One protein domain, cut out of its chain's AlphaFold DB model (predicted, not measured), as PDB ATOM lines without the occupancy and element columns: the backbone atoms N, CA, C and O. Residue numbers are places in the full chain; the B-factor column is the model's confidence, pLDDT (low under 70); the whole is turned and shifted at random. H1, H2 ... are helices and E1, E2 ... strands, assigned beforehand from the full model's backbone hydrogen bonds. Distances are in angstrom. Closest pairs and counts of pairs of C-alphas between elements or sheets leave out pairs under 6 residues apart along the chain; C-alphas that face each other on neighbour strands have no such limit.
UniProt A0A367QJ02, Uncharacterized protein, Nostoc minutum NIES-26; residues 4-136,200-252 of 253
ATOM      1  N   THR A   4     215.358 196.412 172.063       93.44
ATOM      2  CA  THR A   4     214.454 197.436 172.602       93.44
ATOM      3  C   THR A   4     214.486 198.717 171.779       93.44
ATOM      4  O   THR A   4     213.433 199.228 171.424       93.44
ATOM      5  N   ARG A   5     215.678 199.203 171.421       92.12
ATOM      6  CA  ARG A   5     215.816 200.451 170.674       92.12
ATOM      7  C   ARG A   5     215.327 200.323 169.236       92.12
ATOM      8  O   ARG A   5     214.744 201.271 168.733       92.12
ATOM      9  N   ILE A   6     215.566 199.181 168.585       92.94
ATOM     10  CA  ILE A   6     215.053 198.926 167.230       92.94
ATOM     11  C   ILE A   6     213.528 199.049 167.246       92.94
ATOM     12  O   ILE A   6     212.966 199.826 166.484       92.94
ATOM     13  N   LEU A   7     212.869 198.367 168.184       93.31
ATOM     14  CA  LEU A   7     211.411 198.397 168.297       93.31
ATOM     15  C   LEU A   7     210.874 199.783 168.697       93.31
ATOM     16  O   LEU A   7     209.868 200.226 168.149       93.31
ATOM     17  N   GLU A   8     211.551 200.499 169.598       92.75
ATOM     18  CA  GLU A   8     211.176 201.869 169.988       92.75
ATOM     19  C   GLU A   8     211.288 202.871 168.829       92.75
ATOM     20  O   GLU A   8     210.420 203.729 168.680       92.75
ATOM     21  N   LEU A   9     212.310 202.747 167.971       91.75
ATOM     22  CA  LEU A   9     212.460 203.583 166.770       91.75
ATOM     23  C   LEU A   9     211.342 203.351 165.748       91.75
ATOM     24  O   LEU A   9     211.004 204.255 164.989       91.75
ATOM     25  N   GLU A  10     210.740 202.166 165.755       90.69
ATOM     26  CA  GLU A  10     209.574 201.833 164.935       90.69
ATOM     27  C   GLU A  10     208.239 202.222 165.599       90.69
ATOM     28  O   GLU A  10     207.166 201.887 165.097       90.69
ATOM     29  N   GLY A  11     208.286 202.924 166.737       91.81
ATOM     30  CA  GLY A  11     207.107 203.384 167.468       91.81
ATOM     31  C   GLY A  11     206.461 202.324 168.361       91.81
ATOM     32  O   GLY A  11     205.362 202.552 168.866       91.81
ATOM     33  N   CYS A  12     207.110 201.175 168.577       92.56
ATOM     34  CA  CYS A  12     206.640 200.200 169.555       92.56
ATOM     35  C   CYS A  12     206.961 200.688 170.968       92.56
ATOM     36  O   CYS A  12     208.055 201.179 171.250       92.56
ATOM     37  N   ARG A  13     206.026 200.509 171.896       94.50
ATOM     38  CA  ARG A  13     206.195 200.938 173.283       94.50
ATOM     39  C   ARG A  13     206.548 199.748 174.160       94.50
ATOM     40  O   ARG A  13     205.772 198.802 174.262       94.50
ATOM     41  N   ARG A  14     207.671 199.816 174.870       95.19
ATOM     42  CA  ARG A  14     207.993 198.818 175.894       95.19
ATOM     43  C   ARG A  14     207.003 198.899 177.061       95.19
ATOM     44  O   ARG A  14     206.731 199.982 177.580       95.19
ATOM     45  N   ILE A  15     206.506 197.747 177.496       94.00
ATOM     46  CA  ILE A  15     205.642 197.603 178.673       94.00
ATOM     47  C   ILE A  15     206.291 196.642 179.678       94.00
ATOM     48  O   ILE A  15     207.152 195.835 179.322       94.00
ATOM     49  N   SER A  16     205.950 196.775 180.960       91.25
ATOM     50  CA  SER A  16     206.555 195.970 182.031       91.25
ATOM     51  C   SER A  16     206.002 194.548 182.096       91.25
ATOM     52  O   SER A  16     206.713 193.641 182.517       91.25
ATOM     53  N   GLN A  17     204.752 194.366 181.680       87.56
ATOM     54  CA  GLN A  17     204.017 193.108 181.714       87.56
ATOM     55  C   GLN A  17     202.915 193.125 180.646       87.56
ATOM     56  O   GLN A  17     202.531 194.217 180.207       87.56
ATOM     57  N   PRO A  18     202.389 191.959 180.243       84.25
ATOM     58  CA  PRO A  18     201.241 191.897 179.353       84.25
ATOM     59  C   PRO A  18     199.985 192.568 179.956       84.25
ATOM     60  O   PRO A  18     199.839 192.625 181.181       84.25
ATOM     61  N   PRO A  19     199.073 193.099 179.122       76.62
ATOM     62  CA  PRO A  19     197.819 193.691 179.550       76.62
ATOM     63  C   PRO A  19     196.834 192.593 179.968       76.62
ATOM     64  O   PRO A  19     196.413 191.799 179.141       76.62
ATOM     65  N   GLN A  20     196.451 192.620 181.248       74.50
ATOM     66  CA  GLN A  20     195.542 191.684 181.927       74.50
ATOM     67  C   GLN A  20     195.996 190.206 181.922       74.50
ATOM     68  O   GLN A  20     196.507 189.696 180.930       74.50
ATOM     69  N   PRO A  21     195.829 189.477 183.037       72.44
ATOM     70  CA  PRO A  21     195.990 188.030 183.014       72.44
ATOM     71  C   PRO A  21     194.864 187.419 182.173       72.44
ATOM     72  O   PRO A  21     193.693 187.700 182.415       72.44
ATOM     73  N   LEU A  22     195.230 186.588 181.202       77.00
ATOM     74  CA  LEU A  22     194.286 185.820 180.396       77.00
ATOM     75  C   LEU A  22     194.065 184.448 181.027       77.00
ATOM     76  O   LEU A  22     194.993 183.845 181.574       77.00
ATOM     77  N   SER A  23     192.841 183.942 180.940       78.75
ATOM     78  CA  SER A  23     192.529 182.559 181.286       78.75
ATOM     79  C   SER A  23     193.179 181.581 180.301       78.75
ATOM     80  O   SER A  23     193.473 181.922 179.154       78.75
ATOM     81  N   ASN A  24     193.372 180.328 180.726       77.31
ATOM     82  CA  ASN A  24     193.856 179.270 179.830       77.31
ATOM     83  C   ASN A  24     192.960 179.116 178.592       77.31
ATOM     84  O   ASN A  24     193.466 178.874 177.504       77.31
ATOM     85  N   GLU A  25     191.648 179.288 178.756       77.94
ATOM     86  CA  GLU A  25     190.682 179.202 177.663       77.94
ATOM     87  C   GLU A  25     190.886 180.324 176.631       77.94
ATOM     88  O   GLU A  25     190.917 180.053 175.434       77.94
ATOM     89  N   GLU A  26     191.117 181.564 177.074       75.69
ATOM     90  CA  GLU A  26     191.435 182.695 176.186       75.69
ATOM     91  C   GLU A  26     192.773 182.497 175.463       75.69
ATOM     92  O   GLU A  26     192.878 182.736 174.260       75.69
ATOM     93  N   LEU A  27     193.793 181.998 176.169       74.31
ATOM     94  CA  LEU A  27     195.093 181.700 175.565       74.31
ATOM     95  C   LEU A  27     195.003 180.594 174.501       74.31
ATOM     96  O   LEU A  27     195.729 180.650 173.509       74.31
ATOM     97  N   SER A  28     194.126 179.605 174.695       70.06
ATOM     98  CA  SER A  28     193.906 178.514 173.741       70.06
ATOM     99  C   SER A  28     193.025 178.913 172.552       70.06
ATOM    100  O   SER A  28     193.289 178.461 171.442       70.06
ATOM    101  N   ASN A  29     192.002 179.749 172.762       66.81
ATOM    102  CA  ASN A  29     190.957 179.999 171.761       66.81
ATOM    103  C   ASN A  29     191.134 181.292 170.953       66.81
ATOM    104  O   ASN A  29     190.597 181.387 169.851       66.81
ATOM    105  N   THR A  30     191.857 182.292 171.466       63.81
ATOM    106  CA  THR A  30     192.018 183.600 170.798       63.81
ATOM    107  C   THR A  30     193.451 184.151 170.819       63.81
ATOM    108  O   THR A  30     193.632 185.364 170.979       63.81
ATOM    109  N   PRO A  31     194.503 183.333 170.585       62.03
ATOM    110  CA  PRO A  31     195.879 183.820 170.641       62.03
ATOM    111  C   PRO A  31     196.095 185.013 169.698       62.03
ATOM    112  O   PRO A  31     196.623 186.038 170.121       62.03
ATOM    113  N   TRP A  32     195.590 184.972 168.460       59.91
ATOM    114  CA  TRP A  32     195.841 186.017 167.454       59.91
ATOM    115  C   TRP A  32     195.277 187.405 167.795       59.91
ATOM    116  O   TRP A  32     195.876 188.403 167.396       59.91
ATOM    117  N   LEU A  33     194.159 187.501 168.528       59.00
ATOM    118  CA  LEU A  33     193.598 188.799 168.923       59.00
ATOM    119  C   LEU A  33     194.511 189.506 169.923       59.00
ATOM    120  O   LEU A  33     194.704 190.712 169.828       59.00
ATOM    121  N   VAL A  34     195.140 188.745 170.816       63.41
ATOM    122  CA  VAL A  34     196.056 189.294 171.820       63.41
ATOM    123  C   VAL A  34     197.441 189.572 171.225       63.41
ATOM    124  O   VAL A  34     198.100 190.542 171.604       63.41
ATOM    125  N   LEU A  35     197.868 188.786 170.230       65.25
ATOM    126  CA  LEU A  35     199.114 189.022 169.487       65.25
ATOM    127  C   LEU A  35     199.147 190.369 168.749       65.25
ATOM    128  O   LEU A  35     200.231 190.885 168.466       65.25
ATOM    129  N   ARG A  36     197.981 190.956 168.447       73.12
ATOM    130  CA  ARG A  36     197.881 192.304 167.863       73.12
ATOM    131  C   ARG A  36     198.239 193.411 168.849       73.12
ATOM    132  O   ARG A  36     198.643 194.489 168.418       73.12
ATOM    133  N   ASP A  37     198.101 193.158 170.145       82.19
ATOM    134  CA  ASP A  37     198.316 194.160 171.188       82.19
ATOM    135  C   ASP A  37     199.626 193.970 171.951       82.19
ATOM    136  O   ASP A  37     200.112 194.921 172.571       82.19
ATOM    137  N   VAL A  38     200.225 192.776 171.892       87.38
ATOM    138  CA  VAL A  38     201.462 192.469 172.614       87.38
ATOM    139  C   VAL A  38     202.405 191.616 171.787       87.38
ATOM    140  O   VAL A  38     202.081 190.501 171.379       87.38
ATOM    141  N   TRP A  39     203.630 192.106 171.651       90.00
ATOM    142  CA  TRP A  39     204.784 191.331 171.233       90.00
ATOM    143  C   TRP A  39     205.628 190.938 172.436       90.00
ATOM    144  O   TRP A  39     205.805 191.711 173.382       90.00
ATOM    145  N   ILE A  40     206.175 189.730 172.376       90.62
ATOM    146  CA  ILE A  40     206.957 189.131 173.452       90.62
ATOM    147  C   ILE A  40     208.315 188.743 172.888       90.62
ATOM    148  O   ILE A  40     208.410 188.137 171.826       90.62
ATOM    149  N   VAL A  41     209.374 189.082 173.610       93.44
ATOM    150  CA  VAL A  41     210.734 188.631 173.318       93.44
ATOM    151  C   VAL A  41     211.257 187.927 174.559       93.44
ATOM    152  O   VAL A  41     211.370 188.541 175.619       93.44
ATOM    153  N   GLY A  42     211.576 186.646 174.423       92.12
ATOM    154  CA  GLY A  42     212.274 185.866 175.434       92.12
ATOM    155  C   GLY A  42     213.743 185.729 175.062       92.12
ATOM    156  O   GLY A  42     214.069 185.282 173.962       92.12
ATOM    157  N   LEU A  43     214.621 186.125 175.980       92.25
ATOM    158  CA  LEU A  43     216.063 185.927 175.876       92.25
ATOM    159  C   LEU A  43     216.461 184.794 176.820       92.25
ATOM    160  O   LEU A  43     216.253 184.898 178.031       92.25
ATOM    161  N   PHE A  44     217.037 183.742 176.255       89.44
ATOM    162  CA  PHE A  44     217.443 182.535 176.960       89.44
ATOM    163  C   PHE A  44     218.954 182.364 176.832       89.44
ATOM    164  O   PHE A  44     219.542 182.635 175.778       89.44
ATOM    165  N   VAL A  45     219.581 181.896 177.907       87.75
ATOM    166  CA  VAL A  45     220.993 181.515 177.879       87.75
ATOM    167  C   VAL A  45     221.106 180.193 177.116       87.75
ATOM    168  O   VAL A  45     220.428 179.217 177.442       87.75
ATOM    169  N   GLY A  46     221.908 180.189 176.052       87.94
ATOM    170  CA  GLY A  46     222.211 178.990 175.278       87.94
ATOM    171  C   GLY A  46     223.461 178.276 175.788       87.94
ATOM    172  O   GLY A  46     223.956 178.542 176.886       87.94
ATOM    173  N   ALA A  47     224.002 177.393 174.952       88.88
ATOM    174  CA  ALA A  47     225.364 176.889 175.107       88.88
ATOM    175  C   ALA A  47     226.383 178.057 175.157       88.88
ATOM    176  O   ALA A  47     226.070 179.162 174.703       88.88
ATOM    177  N   PRO A  48     227.606 177.860 175.688       88.00
ATOM    178  CA  PRO A  48     228.611 178.921 175.751       88.00
ATOM    179  C   PRO A  48     228.796 179.640 174.406       88.00
ATOM    180  O   PRO A  48     229.046 179.007 173.384       88.00
ATOM    181  N   GLY A  49     228.661 180.969 174.412       88.00
ATOM    182  CA  GLY A  49     228.735 181.803 173.204       88.00
ATOM    183  C   GLY A  49     227.401 182.033 172.486       88.00
ATOM    184  O   GLY A  49     227.346 182.875 171.593       88.00
ATOM    185  N   TRP A  50     226.319 181.374 172.908       90.38
ATOM    186  CA  TRP A  50     225.001 181.489 172.289       90.38
ATOM    187  C   TRP A  50     223.979 182.168 173.200       90.38
ATOM    188  O   TRP A  50     223.858 181.890 174.393       90.38
ATOM    189  N   THR A  51     223.193 183.061 172.604       91.38
ATOM    190  CA  THR A  51     221.955 183.585 173.188       91.38
ATOM    191  C   THR A  51     220.811 183.162 172.289       91.38
ATOM    192  O   THR A  51     220.825 183.454 171.094       91.38
ATOM    193  N   ILE A  52     219.812 182.493 172.860       91.19
ATOM    194  CA  ILE A  52     218.622 182.093 172.115       91.19
ATOM    195  C   ILE A  52     217.567 183.173 172.294       91.19
ATOM    196  O   ILE A  52     217.207 183.539 173.414       91.19
ATOM    197  N   VAL A  53     217.076 183.691 171.175       91.62
ATOM    198  CA  VAL A  53     215.987 184.663 171.149       91.62
ATOM    199  C   VAL A  53     214.767 183.973 170.569       91.62
ATOM    200  O   VAL A  53     214.775 183.551 169.415       91.62
ATOM    201  N   LYS A  54     213.709 183.861 171.369       89.31
ATOM    202  CA  LYS A  54     212.391 183.446 170.886       89.31
ATOM    203  C   LYS A  54     211.499 184.678 170.898       89.31
ATOM    204  O   LYS A  54     211.529 185.464 171.848       89.31
ATOM    205  N   THR A  55     210.725 184.864 169.843       88.44
ATOM    206  CA  THR A  55     209.824 186.007 169.727       88.44
ATOM    207  C   THR A  55     208.411 185.537 169.500       88.44
ATOM    208  O   THR A  55     208.181 184.475 168.939       88.44
ATOM    209  N   GLN A  56     207.467 186.358 169.924       84.94
ATOM    210  CA  GLN A  56     206.089 186.278 169.512       84.94
ATOM    211  C   GLN A  56     205.690 187.670 168.987       84.94
ATOM    212  O   GLN A  56     205.755 188.631 169.757       84.94
ATOM    213  N   PRO A  57     205.293 187.803 167.711       81.00
ATOM    214  CA  PRO A  57     205.207 186.731 166.719       81.00
ATOM    215  C   PRO A  57     206.588 186.141 166.352       81.00
ATOM    216  O   PRO A  57     207.625 186.773 166.582       81.00
ATOM    217  N   ASN A  58     206.618 184.906 165.841       81.06
ATOM    218  CA  ASN A  58     207.858 184.135 165.626       81.06
ATOM    219  C   ASN A  58     208.789 184.806 164.605       81.06
ATOM    220  O   ASN A  58     210.009 184.763 164.721       81.06
ATOM    221  N   GLU A  59     208.201 185.489 163.636       80.06
ATOM    222  CA  GLU A  59     208.853 186.206 162.548       80.06
ATOM    223  C   GLU A  59     209.198 187.667 162.892       80.06
ATOM    224  O   GLU A  59     209.510 188.471 162.013       80.06
ATOM    225  N   LEU A  60     209.130 188.073 164.164       86.88
ATOM    226  CA  LEU A  60     209.352 189.470 164.546       86.88
ATOM    227  C   LEU A  60     210.707 190.012 164.056       86.88
ATOM    228  O   LEU A  60     210.773 191.113 163.507       86.88
ATOM    229  N   LEU A  61     211.788 189.246 164.232       90.88
ATOM    230  CA  LEU A  61     213.142 189.655 163.820       90.88
ATOM    231  C   LEU A  61     213.362 189.606 162.303       90.88
ATOM    232  O   LEU A  61     214.293 190.204 161.771       90.88
ATOM    233  N   CYS A  62     212.478 188.900 161.626       87.31
ATOM    234  CA  CYS A  62     212.524 188.582 160.214       87.31
ATOM    235  C   CYS A  62     211.885 189.667 159.352       87.31
ATOM    236  O   CYS A  62     212.214 189.833 158.183       87.31
ATOM    237  N   ARG A  63     210.964 190.416 159.958       84.06
ATOM    238  CA  ARG A  63     210.280 191.559 159.363       84.06
ATOM    239  C   ARG A  63     211.106 192.842 159.525       84.06
ATOM    240  O   ARG A  63     212.058 192.901 160.309       84.06
ATOM    241  N   ARG A  64     210.689 193.892 158.818       84.88
ATOM    242  CA  ARG A  64     211.212 195.261 158.919       84.88
ATOM    243  C   ARG A  64     210.067 196.270 158.925       84.88
ATOM    244  O   ARG A  64     208.958 195.958 158.500       84.88
ATOM    245  N   ALA A  65     210.325 197.477 159.417       81.94
ATOM    246  CA  ALA A  65     209.418 198.598 159.191       81.94
ATOM    247  C   ALA A  65     209.459 199.035 157.718       81.94
ATOM    248  O   ALA A  65     210.510 198.965 157.085       81.94
ATOM    249  N   ARG A  66     208.350 199.575 157.191       76.69
ATOM    250  CA  ARG A  66     208.222 199.993 155.775       76.69
ATOM    251  C   ARG A  66     209.308 200.961 155.290       76.69
ATOM    252  O   ARG A  66     209.604 201.004 154.104       76.69
ATOM    253  N   SER A  67     209.853 201.780 156.185       77.50
ATOM    254  CA  SER A  67     210.888 202.772 155.870       77.50
ATOM    255  C   SER A  67     212.315 202.244 156.030       77.50
ATOM    256  O   SER A  67     213.262 203.017 155.899       77.50
ATOM    257  N   VAL A  68     212.482 200.969 156.380       83.38
ATOM    258  CA  VAL A  68     213.783 200.358 156.643       83.38
ATOM    259  C   VAL A  68     214.077 199.325 155.568       83.38
ATOM    260  O   VAL A  68     213.188 198.602 155.141       83.38
ATOM    261  N   LEU A  69     215.330 199.275 155.114       84.50
ATOM    262  CA  LEU A  69     215.739 198.414 154.004       84.50
ATOM    263  C   LEU A  69     216.121 197.000 154.442       84.50
ATOM    264  O   LEU A  69     216.106 196.101 153.614       84.50
ATOM    265  N   SER A  70     216.441 196.780 155.717       87.75
ATOM    266  CA  SER A  70     216.908 195.485 156.215       87.75
ATOM    267  C   SER A  70     216.026 194.920 157.336       87.75
ATOM    268  O   SER A  70     215.459 195.690 158.125       87.75
ATOM    269  N   PRO A  71     215.927 193.579 157.455       91.62
ATOM    270  CA  PRO A  71     215.271 192.915 158.580       91.62
ATOM    271  C   PRO A  71     215.808 193.378 159.938       91.62
ATOM    272  O   PRO A  71     216.987 193.722 160.079       91.62
ATOM    273  N   ARG A  72     214.963 193.324 160.977       92.88
ATOM    274  CA  ARG A  72     215.372 193.667 162.352       92.88
ATOM    275  C   ARG A  72     216.547 192.820 162.844       92.88
ATOM    276  O   ARG A  72     217.351 193.330 163.617       92.88
ATOM    277  N   LEU A  73     216.670 191.568 162.392       94.50
ATOM    278  CA  LEU A  73     217.805 190.701 162.716       94.50
ATOM    279  C   LEU A  73     219.130 191.309 162.238       94.50
ATOM    280  O   LEU A  73     220.049 191.412 163.037       94.50
ATOM    281  N   SER A  74     219.197 191.781 160.988       94.69
ATOM    282  CA  SER A  74     220.387 192.442 160.423       94.69
ATOM    283  C   SER A  74     220.741 193.725 161.180       94.69
ATOM    284  O   SER A  74     221.886 193.955 161.560       94.69
ATOM    285  N   GLN A  75     219.742 194.546 161.507       94.50
ATOM    286  CA  GLN A  75     219.979 195.736 162.329       94.50
ATOM    287  C   GLN A  75     220.497 195.375 163.726       94.50
ATOM    288  O   GLN A  75     221.351 196.074 164.276       94.50
ATOM    289  N   LEU A  76     219.975 194.295 164.313       95.06
ATOM    290  CA  LEU A  76     220.394 193.817 165.621       95.06
ATOM    291  C   LEU A  76     221.841 193.316 165.583       95.06
ATOM    292  O   LEU A  76     222.617 193.750 166.434       95.06
ATOM    293  N   THR A  77     222.214 192.484 164.604       95.44
ATOM    294  CA  THR A  77     223.576 191.940 164.444       95.44
ATOM    295  C   THR A  77     224.611 193.040 164.247       95.44
ATOM    296  O   THR A  77     225.630 193.047 164.939       95.44
ATOM    297  N   MET A  78     224.304 194.042 163.418       94.94
ATOM    298  CA  MET A  78     225.140 195.236 163.254       94.94
ATOM    299  C   MET A  78     225.360 195.992 164.566       94.94
ATOM    300  O   MET A  78     226.461 196.455 164.856       94.94
ATOM    301  N   GLN A  79     224.310 196.148 165.376       93.00
ATOM    302  CA  GLN A  79     224.388 196.933 166.611       93.00
ATOM    303  C   GLN A  79     225.142 196.236 167.740       93.00
ATOM    304  O   GLN A  79     225.718 196.920 168.592       93.00
ATOM    305  N   ILE A  80     225.067 194.907 167.798       92.88
ATOM    306  CA  ILE A  80     225.754 194.102 168.813       92.88
ATOM    307  C   ILE A  80     227.136 193.637 168.344       92.88
ATOM    308  O   ILE A  80     227.943 193.241 169.180       92.88
ATOM    309  N   GLY A  81     227.421 193.723 167.041       94.25
ATOM    310  CA  GLY A  81     228.691 193.312 166.454       94.25
ATOM    311  C   GLY A  81     228.885 191.796 166.446       94.25
ATOM    312  O   GLY A  81     230.010 191.333 166.612       94.25
ATOM    313  N   CYS A  82     227.808 191.018 166.296       93.94
ATOM    314  CA  CYS A  82     227.887 189.561 166.214       93.94
ATOM    315  C   CYS A  82     227.009 189.014 165.092       93.94
ATOM    316  O   CYS A  82     226.046 189.649 164.679       93.94
ATOM    317  N   ASN A  83     227.335 187.810 164.638       95.75
ATOM    318  CA  ASN A  83     226.535 187.071 163.672       95.75
ATOM    319  C   ASN A  83     225.310 186.452 164.357       95.75
ATOM    320  O   ASN A  83     225.364 186.109 165.540       95.75
ATOM    321  N   ALA A  84     224.221 186.279 163.617       95.56
ATOM    322  CA  ALA A  84     223.043 185.565 164.089       95.56
ATOM    323  C   ALA A  84     222.300 184.910 162.926       95.56
ATOM    324  O   ALA A  84     222.368 185.366 161.788       95.56
ATOM    325  N   PHE A  85     221.530 183.872 163.231       94.12
ATOM    326  CA  PHE A  85     220.574 183.310 162.292       94.12
ATOM    327  C   PHE A  85     219.216 183.105 162.956       94.12
ATOM    328  O   PHE A  85     219.110 182.949 164.173       94.12
ATOM    329  N   HIS A  86     218.176 183.103 162.133       91.38
ATOM    330  CA  HIS A  86     216.833 182.688 162.488       91.38
ATOM    331  C   HIS A  86     216.496 181.419 161.709       91.38
ATOM    332  O   HIS A  86     216.573 181.409 160.480       91.38
ATOM    333  N   LEU A  87     216.086 180.376 162.428       86.94
ATOM    334  CA  LEU A  87     215.509 179.169 161.852       86.94
ATOM    335  C   LEU A  87     214.002 179.164 162.125       86.94
ATOM    336  O   LEU A  87     213.570 178.982 163.263       86.94
ATOM    337  N   GLY A  88     213.212 179.361 161.073       82.38
ATOM    338  CA  GLY A  88     211.767 179.174 161.101       82.38
ATOM    339  C   GLY A  88     211.441 177.777 160.600       82.38
ATOM    340  O   GLY A  88     211.381 177.578 159.389       82.38
ATOM    341  N   ALA A  89     211.272 176.819 161.508       74.00
ATOM    342  CA  ALA A  89     210.935 175.436 161.184       74.00
ATOM    343  C   ALA A  89     209.441 175.172 161.411       74.00
ATOM    344  O   ALA A  89     208.944 175.304 162.530       74.00
ATOM    345  N   TYR A  90     208.741 174.774 160.352       73.38
ATOM    346  CA  TYR A  90     207.325 174.417 160.369       73.38
ATOM    347  C   TYR A  90     207.149 173.002 159.800       73.38
ATOM    348  O   TYR A  90     208.084 172.435 159.228       73.38
ATOM    349  N   ASP A  91     205.969 172.402 159.963       66.75
ATOM    350  CA  ASP A  91     205.764 170.996 159.578       66.75
ATOM    351  C   ASP A  91     205.945 170.756 158.064       66.75
ATOM    352  O   ASP A  91     206.422 169.690 157.667       66.75
ATOM    353  N   HIS A  92     205.634 171.750 157.225       68.94
ATOM    354  CA  HIS A  92     205.672 171.626 155.759       68.94
ATOM    355  C   HIS A  92     206.685 172.537 155.061       68.94
ATOM    356  O   HIS A  92     206.986 172.332 153.888       68.94
ATOM    357  N   PHE A  93     207.244 173.519 155.765       75.81
ATOM    358  CA  PHE A  93     208.173 174.483 155.188       75.81
ATOM    359  C   PHE A  93     209.195 174.940 156.224       75.81
ATOM    360  O   PHE A  93     209.023 174.758 157.432       75.81
ATOM    361  N   GLY A  94     210.261 175.575 155.757       78.50
ATOM    362  CA  GLY A  94     211.162 176.243 156.670       78.50
ATOM    363  C   GLY A  94     212.177 177.132 155.990       78.50
ATOM    364  O   GLY A  94     212.492 176.990 154.806       78.50
ATOM    365  N   ILE A  95     212.641 178.102 156.766       83.94
ATOM    366  CA  ILE A  95     213.455 179.216 156.300       83.94
ATOM    367  C   ILE A  95     214.619 179.400 157.264       83.94
ATOM    368  O   ILE A  95     214.436 179.419 158.483       83.94
ATOM    369  N   LEU A  96     215.806 179.576 156.699       89.69
ATOM    370  CA  LEU A  96     217.012 179.996 157.386       89.69
ATOM    371  C   LEU A  96     217.362 181.409 156.909       89.69
ATOM    372  O   LEU A  96     217.740 181.598 155.754       89.69
ATOM    373  N   LEU A  97     217.212 182.394 157.796       92.00
ATOM    374  CA  LEU A  97     217.715 183.755 157.601       92.00
ATOM    375  C   LEU A  97     219.033 183.887 158.361       92.00
ATOM    376  O   LEU A  97     219.060 183.775 159.584       92.00
ATOM    377  N   GLU A  98     220.106 184.180 157.648       94.56
ATOM    378  CA  GLU A  98     221.422 184.492 158.188       94.56
ATOM    379  C   GLU A  98     221.644 186.003 158.170       94.56
ATOM    380  O   GLU A  98     221.258 186.670 157.209       94.56
ATOM    381  N   ALA A  99     222.288 186.539 159.206       96.06
ATOM    382  CA  ALA A  99     222.727 187.924 159.261       96.06
ATOM    383  C   ALA A  99     224.114 188.032 159.907       96.06
ATOM    384  O   ALA A  99     224.338 187.523 161.010       96.06
ATOM    385  N   ASP A 100     225.048 188.707 159.241       96.88
ATOM    386  CA  ASP A 100     226.382 188.949 159.796       96.88
ATOM    387  C   ASP A 100     226.451 190.253 160.609       96.88
ATOM    388  O   ASP A 100     225.525 191.074 160.621       96.88
ATOM    389  N   ALA A 101     227.573 190.449 161.302       95.88
ATOM    390  CA  ALA A 101     227.843 191.642 162.105       95.88
ATOM    391  C   ALA A 101     227.963 192.949 161.289       95.88
ATOM    392  O   ALA A 101     228.014 194.027 161.879       95.88
ATOM    393  N   VAL A 102     228.035 192.880 159.956       95.94
ATOM    394  CA  VAL A 102     228.124 194.047 159.059       95.94
ATOM    395  C   VAL A 102     226.753 194.391 158.462       95.94
ATOM    396  O   VAL A 102     226.550 195.508 157.988       95.94
ATOM    397  N   GLY A 103     225.785 193.479 158.572       92.50
ATOM    398  CA  GLY A 103     224.399 193.657 158.159       92.50
ATOM    399  C   GLY A 103     224.038 192.953 156.858       92.50
ATOM    400  O   GLY A 103     222.904 193.117 156.397       92.50
ATOM    401  N   HIS A 104     224.947 192.167 156.271       95.31
ATOM    402  CA  HIS A 104     224.591 191.317 155.141       95.31
ATOM    403  C   HIS A 104     223.591 190.261 155.588       95.31
ATOM    404  O   HIS A 104     223.619 189.816 156.737       95.31
ATOM    405  N   ILE A 105     222.723 189.860 154.663       93.94
ATOM    406  CA  ILE A 105     221.748 188.804 154.896       93.94
ATOM    407  C   ILE A 105     221.816 187.750 153.802       93.94
ATOM    408  O   ILE A 105     222.130 188.052 152.649       93.94
ATOM    409  N   PHE A 106     221.470 186.521 154.166       92.56
ATOM    410  CA  PHE A 106     221.203 185.450 153.218       92.56
ATOM    411  C   PHE A 106     219.971 184.673 153.673       92.56
ATOM    412  O   PHE A 106     219.829 184.388 154.860       92.56
ATOM    413  N   ILE A 107     219.067 184.356 152.745       89.50
ATOM    414  CA  ILE A 107     217.834 183.632 153.057       89.50
ATOM    415  C   ILE A 107     217.739 182.404 152.171       89.50
ATOM    416  O   ILE A 107     217.702 182.512 150.944       89.50
ATOM    417  N   SER A 108     217.673 181.240 152.805       88.25
ATOM    418  CA  SER A 108     217.483 179.945 152.156       88.25
ATOM    419  C   SER A 108     216.315 179.200 152.782       88.25
ATOM    420  O   SER A 108     215.894 179.504 153.899       88.25
ATOM    421  N   GLY A 109     215.758 178.231 152.066       84.25
ATOM    422  CA  GLY A 109     214.635 177.466 152.583       84.25
ATOM    423  C   GLY A 109     213.736 176.894 151.506       84.25
ATOM    424  O   GLY A 109     213.880 177.180 150.318       84.25
ATOM    425  N   ALA A 110     212.776 176.096 151.957       80.00
ATOM    426  CA  ALA A 110     211.713 175.561 151.126       80.00
ATOM    427  C   ALA A 110     210.397 176.143 151.630       80.00
ATOM    428  O   ALA A 110     210.043 175.929 152.787       80.00
ATOM    429  N   VAL A 111     209.724 176.897 150.764       75.94
ATOM    430  CA  VAL A 111     208.417 177.518 150.997       75.94
ATOM    431  C   VAL A 111     207.559 177.393 149.747       75.94
ATOM    432  O   VAL A 111     208.070 177.490 148.621       75.94
ATOM    433  N   ASP A 112     206.261 177.217 149.959       69.25
ATOM    434  CA  ASP A 112     205.264 177.297 148.905       69.25
ATOM    435  C   ASP A 112     204.924 178.768 148.582       69.25
ATOM    436  O   ASP A 112     205.307 179.714 149.280       69.25
ATOM    437  N   ARG A 113     204.256 178.984 147.440       65.50
ATOM    438  CA  ARG A 113     204.004 180.332 146.888       65.50
ATOM    439  C   ARG A 113     203.119 181.208 147.771       65.50
ATOM    440  O   ARG A 113     203.153 182.430 147.627       65.50
ATOM    441  N   ILE A 114     202.284 180.601 148.610       64.12
ATOM    442  CA  ILE A 114     201.356 181.329 149.481       64.12
ATOM    443  C   ILE A 114     202.146 181.940 150.647       64.12
ATOM    444  O   ILE A 114     201.919 183.089 151.017       64.12
ATOM    445  N   GLU A 115     203.145 181.216 151.139       64.12
ATOM    446  CA  GLU A 115     203.990 181.534 152.280       64.12
ATOM    447  C   GLU A 115     205.094 182.534 151.925       64.12
ATOM    448  O   GLU A 115     205.468 183.347 152.768       64.12
ATOM    449  N   GLU A 116     205.568 182.559 150.674       65.06
ATOM    450  CA  GLU A 116     206.570 183.534 150.206       65.06
ATOM    451  C   GLU A 116     206.174 184.989 150.480       65.06
ATOM    452  O   GLU A 116     207.006 185.792 150.890       65.06
ATOM    453  N   ASN A 117     204.898 185.332 150.286       60.81
ATOM    454  CA  ASN A 117     204.421 186.704 150.476       60.81
ATOM    455  C   ASN A 117     204.191 187.059 151.951       60.81
ATOM    456  O   ASN A 117     204.026 188.232 152.282       60.81
ATOM    457  N   LEU A 118     204.147 186.058 152.832       56.44
ATOM    458  CA  LEU A 118     203.821 186.241 154.246       56.44
ATOM    459  C   LEU A 118     205.069 186.478 155.109       56.44
ATOM    460  O   LEU A 118     204.967 186.900 156.268       56.44
ATOM    461  N   PHE A 119     206.250 186.223 154.547       60.88
ATOM    462  CA  PHE A 119     207.493 186.133 155.286       60.88
ATOM    463  C   PHE A 119     208.618 186.949 154.627       60.88
ATOM    464  O   PHE A 119     208.861 186.883 153.429       60.88
ATOM    465  N   TYR A 120     209.340 187.699 155.460       64.31
ATOM    466  CA  TYR A 120     210.591 188.411 155.165       64.31
ATOM    467  C   TYR A 120     210.558 189.558 154.147       64.31
ATOM    468  O   TYR A 120     211.480 190.351 154.207       64.31
ATOM    469  N   GLU A 121     209.566 189.716 153.260       71.19
ATOM    470  CA  GLU A 121     209.608 190.719 152.161       71.19
ATOM    471  C   GLU A 121     210.885 190.640 151.283       71.19
ATOM    472  O   GLU A 121     211.156 191.526 150.469       71.19
ATOM    473  N   GLU A 122     211.684 189.592 151.475       77.62
ATOM    474  CA  GLU A 122     212.995 189.357 150.890       77.62
ATOM    475  C   GLU A 122     212.916 188.139 149.977       77.62
ATOM    476  O   GLU A 122     212.104 187.232 150.172       77.62
ATOM    477  N   HIS A 123     213.801 188.082 148.987       82.81
ATOM    478  CA  HIS A 123     213.860 186.938 148.089       82.81
ATOM    479  C   HIS A 123     214.442 185.704 148.795       82.81
ATOM    480  O   HIS A 123     215.589 185.716 149.242       82.81
ATOM    481  N   ILE A 124     213.670 184.616 148.839       84.81
ATOM    482  CA  ILE A 124     214.105 183.334 149.407       84.81
ATOM    483  C   ILE A 124     214.818 182.518 148.325       84.81
ATOM    484  O   ILE A 124     214.232 182.177 147.294       84.81
ATOM    485  N   ASN A 125     216.077 182.149 148.569       85.12
ATOM    486  CA  ASN A 125     216.832 181.298 147.659       85.12
ATOM    487  C   ASN A 125     216.424 179.827 147.819       85.12
ATOM    488  O   ASN A 125     216.981 179.092 148.633       85.12
ATOM    489  N   LYS A 126     215.475 179.391 146.987       78.50
ATOM    490  CA  LYS A 126     214.927 178.023 147.003       78.50
ATOM    491  C   LYS A 126     215.897 176.939 146.531       78.50
ATOM    492  O   LYS A 126     215.664 175.760 146.774       78.50
ATOM    493  N   ASN A 127     216.968 177.323 145.835       67.44
ATOM    494  CA  ASN A 127     218.003 176.388 145.385       67.44
ATOM    495  C   ASN A 127     219.041 176.125 146.487       67.44
ATOM    496  O   ASN A 127     219.767 175.131 146.438       67.44
ATOM    497  N   GLY A 128     219.107 177.011 147.484       62.06
ATOM    498  CA  GLY A 128     219.774 176.752 148.744       62.06
ATOM    499  C   GLY A 128     218.854 175.913 149.615       62.06
ATOM    500  O   GLY A 128     217.966 176.436 150.281       62.06
ATOM    501  N   TYR A 129     219.085 174.604 149.663       67.00
ATOM    502  CA  TYR A 129     218.718 173.867 150.870       67.00
ATOM    503  C   TYR A 129     219.358 174.545 152.093       67.00
ATOM    504  O   TYR A 129     220.348 175.251 151.910       67.00
ATOM    505  N   SER A 130     218.811 174.322 153.294       69.19
ATOM    506  CA  SER A 130     219.060 175.014 154.579       69.19
ATOM    507  C   SER A 130     220.516 175.054 155.081       69.19
ATOM    508  O   SER A 130     220.788 174.758 156.229       69.19
ATOM    509  N   LYS A 131     221.486 175.407 154.248       81.00
ATOM    510  CA  LYS A 131     222.908 175.486 154.565       81.00
ATOM    511  C   LYS A 131     223.254 176.908 154.973       81.00
ATOM    512  O   LYS A 131     222.658 177.850 154.460       81.00
ATOM    513  N   PHE A 132     224.257 177.047 155.834       87.50
ATOM    514  CA  PHE A 132     224.856 178.346 156.124       87.50
ATOM    515  C   PHE A 132     225.761 178.776 154.967       87.50
ATOM    516  O   PHE A 132     226.676 178.039 154.585       87.50
ATOM    517  N   PHE A 133     225.502 179.957 154.411       89.69
ATOM    518  CA  PHE A 133     226.298 180.562 153.340       89.69
ATOM    519  C   PHE A 133     227.069 181.790 153.806       89.69
ATOM    520  O   PHE A 133     228.144 182.072 153.279       89.69
ATOM    521  N   LEU A 134     226.510 182.524 154.765       90.94
ATOM    522  CA  LEU A 134     227.088 183.763 155.262       90.94
ATOM    523  C   LEU A 134     227.862 183.528 156.559       90.94
ATOM    524  O   LEU A 134     228.899 184.151 156.781       90.94
ATOM    525  N   LEU A 135     227.350 182.651 157.423       91.62
ATOM    526  CA  LEU A 135     227.887 182.486 158.767       91.62
ATOM    527  C   LEU A 135     228.955 181.402 158.847       91.62
ATOM    528  O   LEU A 135     228.792 180.291 158.340       91.62
ATOM    529  N   ASP A 136     230.016 181.707 159.592       91.00
ATOM    530  CA  ASP A 136     230.951 180.699 160.075       91.00
ATOM    531  C   ASP A 136     230.435 180.116 161.397       91.00
ATOM    532  O   ASP A 136     230.544 180.732 162.459       91.00
ATOM    533  N   GLY A 200     221.294 174.868 173.092       74.94
ATOM    534  CA  GLY A 200     220.577 175.026 174.355       74.94
ATOM    535  C   GLY A 200     220.677 173.797 175.260       74.94
ATOM    536  O   GLY A 200     220.777 172.664 174.811       74.94
ATOM    537  N   CYS A 201     220.641 174.019 176.574       61.31
ATOM    538  CA  CYS A 201     220.763 172.937 177.558       61.31
ATOM    539  C   CYS A 201     219.434 172.558 178.229       61.31
ATOM    540  O   CYS A 201     219.444 171.730 179.138       61.31
ATOM    541  N   SER A 202     218.300 173.145 177.827       64.31
ATOM    542  CA  SER A 202     217.007 172.841 178.445       64.31
ATOM    543  C   SER A 202     215.888 172.632 177.433       64.31
ATOM    544  O   SER A 202     215.498 173.541 176.696       64.31
ATOM    545  N   HIS A 203     215.277 171.451 177.529       64.56
ATOM    546  CA  HIS A 203     214.048 171.083 176.828       64.56
ATOM    547  C   HIS A 203     212.877 172.038 177.116       64.56
ATOM    548  O   HIS A 203     211.932 172.091 176.325       64.56
ATOM    549  N   SER A 204     212.907 172.795 178.225       59.12
ATOM    550  CA  SER A 204     211.776 173.625 178.665       59.12
ATOM    551  C   SER A 204     211.452 174.798 177.733       59.12
ATOM    552  O   SER A 204     210.304 175.234 177.704       59.12
ATOM    553  N   TYR A 205     212.415 175.282 176.939       67.44
ATOM    554  CA  TYR A 205     212.220 176.430 176.038       67.44
ATOM    555  C   TYR A 205     212.596 176.176 174.576       67.44
ATOM    556  O   TYR A 205     212.402 177.054 173.730       67.44
ATOM    557  N   TRP A 206     213.118 174.993 174.246       61.66
ATOM    558  CA  TRP A 206     213.346 174.617 172.852       61.66
ATOM    559  C   TRP A 206     212.030 174.227 172.161       61.66
ATOM    560  O   TRP A 206     211.709 174.717 171.080       61.66
ATOM    561  N   TYR A 207     211.187 173.458 172.858       60.91
ATOM    562  CA  TYR A 207     209.940 172.893 172.334       60.91
ATOM    563  C   TYR A 207     208.697 173.750 172.579       60.91
ATOM    564  O   TYR A 207     207.640 173.256 172.987       60.91
ATOM    565  N   LEU A 208     208.793 175.041 172.267       56.03
ATOM    566  CA  LEU A 208     207.660 175.967 172.373       56.03
ATOM    567  C   LEU A 208     206.514 175.647 171.395       56.03
ATOM    568  O   LEU A 208     205.454 176.245 171.475       56.03
ATOM    569  N   TRP A 209     206.659 174.669 170.501       56.09
ATOM    570  CA  TRP A 209     205.531 174.154 169.716       56.09
ATOM    571  C   TRP A 209     204.502 173.391 170.570       56.09
ATOM    572  O   TRP A 209     203.345 173.307 170.174       56.09
ATOM    573  N   LYS A 210     204.884 172.862 171.747       55.53
ATOM    574  CA  LYS A 210     203.923 172.285 172.710       55.53
ATOM    575  C   LYS A 210     203.235 173.352 173.558       55.53
ATOM    576  O   LYS A 210     202.059 173.208 173.855       55.53
ATOM    577  N   ASN A 211     203.972 174.394 173.942       62.16
ATOM    578  CA  ASN A 211     203.483 175.553 174.688       62.16
ATOM    579  C   ASN A 211     204.213 176.794 174.164       62.16
ATOM    580  O   ASN A 211     205.384 176.994 174.495       62.16
ATOM    581  N   ASN A 212     203.557 177.601 173.327       73.12
ATOM    582  CA  ASN A 212     204.212 178.747 172.692       73.12
ATOM    583  C   ASN A 212     204.723 179.759 173.734       73.12
ATOM    584  O   ASN A 212     204.238 179.819 174.867       73.12
ATOM    585  N   LEU A 213     205.733 180.558 173.352       78.06
ATOM    586  CA  LEU A 213     206.324 181.580 174.231       78.06
ATOM    587  C   LEU A 213     205.243 182.458 174.864       78.06
ATOM    588  O   LEU A 213     205.354 182.862 176.017       78.06
ATOM    589  N   PHE A 214     204.199 182.735 174.088       80.38
ATOM    590  CA  PHE A 214     203.041 183.489 174.510       80.38
ATOM    591  C   PHE A 214     202.334 182.852 175.708       80.38
ATOM    592  O   PHE A 214     202.252 183.479 176.761       80.38
ATOM    593  N   TYR A 215     201.915 181.595 175.601       81.50
ATOM    594  CA  TYR A 215     201.268 180.859 176.681       81.50
ATOM    595  C   TYR A 215     202.122 180.853 177.955       81.50
ATOM    596  O   TYR A 215     201.634 181.189 179.037       81.50
ATOM    597  N   LEU A 216     203.418 180.540 177.833       83.81
ATOM    598  CA  LEU A 216     204.321 180.482 178.986       83.81
ATOM    599  C   LEU A 216     204.553 181.858 179.620       83.81
ATOM    600  O   LEU A 216     204.636 181.967 180.841       83.81
ATOM    601  N   ALA A 217     204.618 182.919 178.818       86.31
ATOM    602  CA  ALA A 217     204.804 184.271 179.325       86.31
ATOM    603  C   ALA A 217     203.604 184.785 180.138       86.31
ATOM    604  O   ALA A 217     203.804 185.670 180.967       86.31
ATOM    605  N   TYR A 218     202.398 184.243 179.927       84.69
ATOM    606  CA  TYR A 218     201.203 184.564 180.723       84.69
ATOM    607  C   TYR A 218     201.002 183.618 181.914       84.69
ATOM    608  O   TYR A 218     200.576 184.059 182.977       84.69
ATOM    609  N   THR A 219     201.308 182.328 181.757       84.38
ATOM    610  CA  THR A 219     200.965 181.300 182.763       84.38
ATOM    611  C   THR A 219     202.132 180.896 183.660       84.38
ATOM    612  O   THR A 219     201.915 180.435 184.779       84.38
ATOM    613  N   GLN A 220     203.373 181.066 183.198       86.88
ATOM    614  CA  GLN A 220     204.586 180.535 183.834       86.88
ATOM    615  C   GLN A 220     205.711 181.578 183.926       86.88
ATOM    616  O   GLN A 220     206.887 181.233 184.031       86.88
ATOM    617  N   GLN A 221     205.374 182.873 183.930       88.12
ATOM    618  CA  GLN A 221     206.356 183.966 183.924       88.12
ATOM    619  C   GLN A 221     207.383 183.863 185.063       88.12
ATOM    620  O   GLN A 221     208.575 184.068 184.841       88.12
ATOM    621  N   GLN A 222     206.935 183.545 186.281       89.12
ATOM    622  CA  GLN A 222     207.826 183.422 187.440       89.12
ATOM    623  C   GLN A 222     208.824 182.273 187.272       89.12
ATOM    624  O   GLN A 222     209.997 182.448 187.593       89.12
ATOM    625  N   GLN A 223     208.374 181.139 186.725       86.81
ATOM    626  CA  GLN A 223     209.241 179.996 186.452       86.81
ATOM    627  C   GLN A 223     210.270 180.341 185.373       86.81
ATOM    628  O   GLN A 223     211.454 180.120 185.582       86.81
ATOM    629  N   LEU A 224     209.848 180.982 184.276       87.12
ATOM    630  CA  LEU A 224     210.770 181.441 183.231       87.12
ATOM    631  C   LEU A 224     211.859 182.361 183.803       87.12
ATOM    632  O   LEU A 224     213.037 182.190 183.509       87.12
ATOM    633  N   VAL A 225     211.490 183.319 184.657       88.38
ATOM    634  CA  VAL A 225     212.470 184.211 185.298       88.38
ATOM    635  C   VAL A 225     213.398 183.443 186.245       88.38
ATOM    636  O   VAL A 225     214.598 183.718 186.260       88.38
ATOM    637  N   ALA A 226     212.876 182.474 187.006       87.88
ATOM    638  CA  ALA A 226     213.681 181.608 187.868       87.88
ATOM    639  C   ALA A 226     214.675 180.747 187.065       87.88
ATOM    640  O   ALA A 226     215.803 180.548 187.509       87.88
ATOM    641  N   ASP A 227     214.293 180.338 185.854       83.81
ATOM    642  CA  ASP A 227     215.137 179.615 184.896       83.81
ATOM    643  C   ASP A 227     216.151 180.536 184.178       83.81
ATOM    644  O   ASP A 227     216.879 180.102 183.284       83.81
ATOM    645  N   GLY A 228     216.219 181.820 184.550       86.06
ATOM    646  CA  GLY A 228     217.164 182.793 183.995       86.06
ATOM    647  C   GLY A 228     216.711 183.447 182.687       86.06
ATOM    648  O   GLY A 228     217.501 184.142 182.042       86.06
ATOM    649  N   VAL A 229     215.451 183.265 182.287       89.25
ATOM    650  CA  VAL A 229     214.892 183.870 181.074       89.25
ATOM    651  C   VAL A 229     214.588 185.341 181.315       89.25
ATOM    652  O   VAL A 229     213.910 185.722 182.273       89.25
ATOM    653  N   ARG A 230     215.021 186.193 180.383       92.62
ATOM    654  CA  ARG A 230     214.632 187.603 180.371       92.62
ATOM    655  C   ARG A 230     213.506 187.828 179.373       92.62
ATOM    656  O   ARG A 230     213.727 187.802 178.165       92.62
ATOM    657  N   LEU A 231     212.319 188.110 179.898       92.75
ATOM    658  CA  LEU A 231     211.141 188.457 179.108       92.75
ATOM    659  C   LEU A 231     211.049 189.971 178.903       92.75
ATOM    660  O   LEU A 231     211.252 190.763 179.827       92.75
ATOM    661  N   LEU A 232     210.743 190.369 177.673       94.88
ATOM    662  CA  LEU A 232     210.470 191.742 177.277       94.88
ATOM    663  C   LEU A 232     209.121 191.785 176.565       94.88
ATOM    664  O   LEU A 232     208.835 190.940 175.720       94.88
ATOM    665  N   TYR A 233     208.333 192.806 176.878       94.12
ATOM    666  CA  TYR A 233     207.004 193.001 176.319       94.12
ATOM    667  C   TYR A 233     206.941 194.340 175.597       94.12
ATOM    668  O   TYR A 233     207.451 195.353 176.091       94.12
ATOM    669  N   PHE A 234     206.298 194.346 174.437       93.56
ATOM    670  CA  PHE A 234     206.131 195.533 173.616       93.56
ATOM    671  C   PHE A 234     204.695 195.627 173.133       93.56
ATOM    672  O   PHE A 234     204.134 194.655 172.643       93.56
ATOM    673  N   GLN A 235     204.120 196.813 173.236       92.44
ATOM    674  CA  GLN A 235     202.914 197.160 172.512       92.44
ATOM    675  C   GLN A 235     203.336 197.606 171.103       92.44
ATOM    676  O   GLN A 235     204.094 198.579 170.991       92.44
ATOM    677  N   PRO A 236     202.914 196.904 170.038       89.75
ATOM    678  CA  PRO A 236     203.284 197.272 168.682       89.75
ATOM    679  C   PRO A 236     202.649 198.605 168.285       89.75
ATOM    680  O   PRO A 236     201.579 198.980 168.771       89.75
ATOM    681  N   ALA A 237     203.312 199.329 167.383       88.50
ATOM    682  CA  ALA A 237     202.740 200.527 166.780       88.50
ATOM    683  C   ALA A 237     201.444 200.194 166.017       88.50
ATOM    684  O   ALA A 237     201.296 199.107 165.462       88.50
ATOM    685  N   GLU A 238     200.516 201.150 165.941       84.00
ATOM    686  CA  GLU A 238     199.173 200.925 165.387       84.00
ATOM    687  C   GLU A 238     199.186 200.371 163.956       84.00
ATOM    688  O   GLU A 238     198.412 199.477 163.631       84.00
ATOM    689  N   HIS A 239     200.129 200.814 163.123       78.62
ATOM    690  CA  HIS A 239     200.257 200.349 161.743       78.62
ATOM    691  C   HIS A 239     200.612 198.854 161.617       78.62
ATOM    692  O   HIS A 239     200.371 198.266 160.564       78.62
ATOM    693  N   TYR A 240     201.146 198.230 162.673       79.19
ATOM    694  CA  TYR A 240     201.395 196.788 162.715       79.19
ATOM    695  C   TYR A 240     200.148 195.968 163.054       79.19
ATOM    696  O   TYR A 240     200.144 194.766 162.807       79.19
ATOM    697  N   ARG A 241     199.072 196.586 163.560       69.94
ATOM    698  CA  ARG A 241     197.822 195.878 163.901       69.94
ATOM    699  C   ARG A 241     197.092 195.311 162.684       69.94
ATOM    700  O   ARG A 241     196.227 194.456 162.842       69.94
ATOM    701  N   HIS A 242     197.437 195.797 161.493       63.56
ATOM    702  CA  HIS A 242     196.918 195.319 160.212       63.56
ATOM    703  C   HIS A 242     197.773 194.212 159.587       63.56
ATOM    704  O   HIS A 242     197.404 193.712 158.531       63.56
ATOM    705  N   LEU A 243     198.925 193.866 160.176       61.09
ATOM    706  CA  LEU A 243     199.688 192.713 159.714       61.09
ATOM    707  C   LEU A 243     199.016 191.454 160.244       61.09
ATOM    708  O   LEU A 243     198.928 191.267 161.461       61.09
ATOM    709  N   ASP A 244     198.576 190.590 159.337       56.16
ATOM    710  CA  ASP A 244     198.031 189.303 159.733       56.16
ATOM    711  C   ASP A 244     199.135 188.473 160.410       56.16
ATOM    712  O   ASP A 244     200.248 188.322 159.874       56.16
ATOM    713  N   PRO A 245     198.900 187.999 161.647       55.41
ATOM    714  CA  PRO A 245     199.799 187.046 162.261       55.41
ATOM    715  C   PRO A 245     199.718 185.749 161.460       55.41
ATOM    716  O   PRO A 245     198.640 185.265 161.134       55.41
ATOM    717  N   LEU A 246     200.871 185.136 161.221       52.50
ATOM    718  CA  LEU A 246     201.028 183.867 160.500       52.50
ATOM    719  C   LEU A 246     200.323 182.654 161.131       52.50
ATOM    720  O   LEU A 246     200.438 181.536 160.637       52.50
ATOM    721  N   TYR A 247     199.574 182.866 162.211       46.22
ATOM    722  CA  TYR A 247     198.802 181.834 162.885       46.22
ATOM    723  C   TYR A 247     197.668 181.268 162.021       46.22
ATOM    724  O   TYR A 247     197.232 180.151 162.283       46.22
ATOM    725  N   GLU A 248     197.233 181.973 160.967       41.28
ATOM    726  CA  GLU A 248     196.297 181.397 159.991       41.28
ATOM    727  C   GLU A 248     196.858 180.118 159.344       41.28
ATOM    728  O   GLU A 248     196.089 179.225 159.018       41.28
ATOM    729  N   ILE A 249     198.183 179.933 159.266       41.62
ATOM    730  CA  ILE A 249     198.761 178.686 158.738       41.62
ATOM    731  C   ILE A 249     198.735 177.553 159.775       41.62
ATOM    732  O   ILE A 249     198.473 176.413 159.414       41.62
ATOM    733  N   GLN A 250     198.943 177.831 161.067       37.72
ATOM    734  CA  GLN A 250     198.880 176.787 162.108       37.72
ATOM    735  C   GLN A 250     197.445 176.380 162.471       37.72
ATOM    736  O   GLN A 250     197.238 175.292 162.993       37.72
ATOM    737  N   ALA A 251     196.451 177.237 162.222       31.30
ATOM    738  CA  ALA A 251     195.043 176.926 162.476       31.30
ATOM    739  C   ALA A 251     194.360 176.171 161.317       31.30
ATOM    740  O   ALA A 251     193.232 175.704 161.479       31.30
ATOM    741  N   HIS A 252     195.019 176.059 160.158       29.00
ATOM    742  CA  HIS A 252     194.464 175.430 158.956       29.00
ATOM    743  C   HIS A 252     195.065 174.059 158.604       29.00
ATOM    744  O   HIS A 252     194.614 173.468 157.621       29.00
TER     745      HIS A 252
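AT A GLANCE: This is residues 4 to 136 and 200 to 252 of the 253 residues of an uncharacterized protein of Nostoc minutum NIES-26 (UniProt A0A367QJ02). Two small antiparallel sheets stand side by side, near each other at E3 and E4: a twisted one, E1, E7, E2, E3, has H1 over E1 and the short helices H6, H7 and H8 grazing it; a smaller one, E4, E5, E6, has H4 over E5. H2, H3, H9 and H10 lie off both sheets. The 186 printed residues, of mixed class, run H1 E1 H2 H3 E2 E3 H4 E4 E5 E6 H5 H6 H7 H8 E7 H9 H10. The whole is compact, with a radius of gyration of the C-alphas of 16.2 A and spans of 44 by 38 by 33 A.

IN THESE COORDINATES: H1, residues 4 to 9, begins at C-alpha 4 (214.454, 197.436, 172.602). E1 is 13 to 15, H2 24 to 29, H3 31 to 35. E2, 39 to 45, is 20.1 A long, and E3, 51 to 56, 16.5 A. H4, 72 to 80, spans 12.2 A. E4 is 84 to 89, E5 94 to 99, and E6, 105 to 110, is 17.0 A long. H5 is 113 to 116, H6 203 to 206, H7 213 to 219, H8 221 to 226. E7, 230 to 235, spans 17.0 A. H9 is 238 to 242; H10, 247 to 250, ends at C-alpha 250 (198.880, 176.787, 162.108).

HOW THE PARTS SIT: The sheet E1, E7, E2, E3 is only just strongly twisted, its C-alphas up to 4.2 A off the best plane. N 13 and O 235 are 2.9 A apart, N 41 and O 232 2.9 A, and, in the hairpin E2 and E3, N 42 and O 54 2.8 A. E1, H2, H3, E2 form a split strand-helix-strand unit, two strands running the same way with E7 between them, its crossover right-handed. H1 is on this sheet at a height of 8.8 A. E4, E5, E6 form a meander, each strand the antiparallel neighbour of the one before, with N 86 and O 97 2.8 A apart and N 96 and O 108 2.8 A. H4 is on it at a height of 7.3 A. H1 and H4 only just touch, with 3 pairs of C-alphas within 8 A, the closest those of Ile 6 and Arg 72, 7.2 A. H5 and H9 touch no helix. In H1, H2, H3, H4, H7 and H8 every O i to N i+4 pair is within hydrogen-bond range; H9 has 0 of 1, but 1 of 2 O i to N i+3 pairs.

THE WHOLE: Residues 137 to 199 are not printed, and C-alphas 136 and 200 are 18.5 A apart. The link E3 to H4 is long. Mean pLDDT of the printed part is 80.3; residues 241 to 252 are among those under 70.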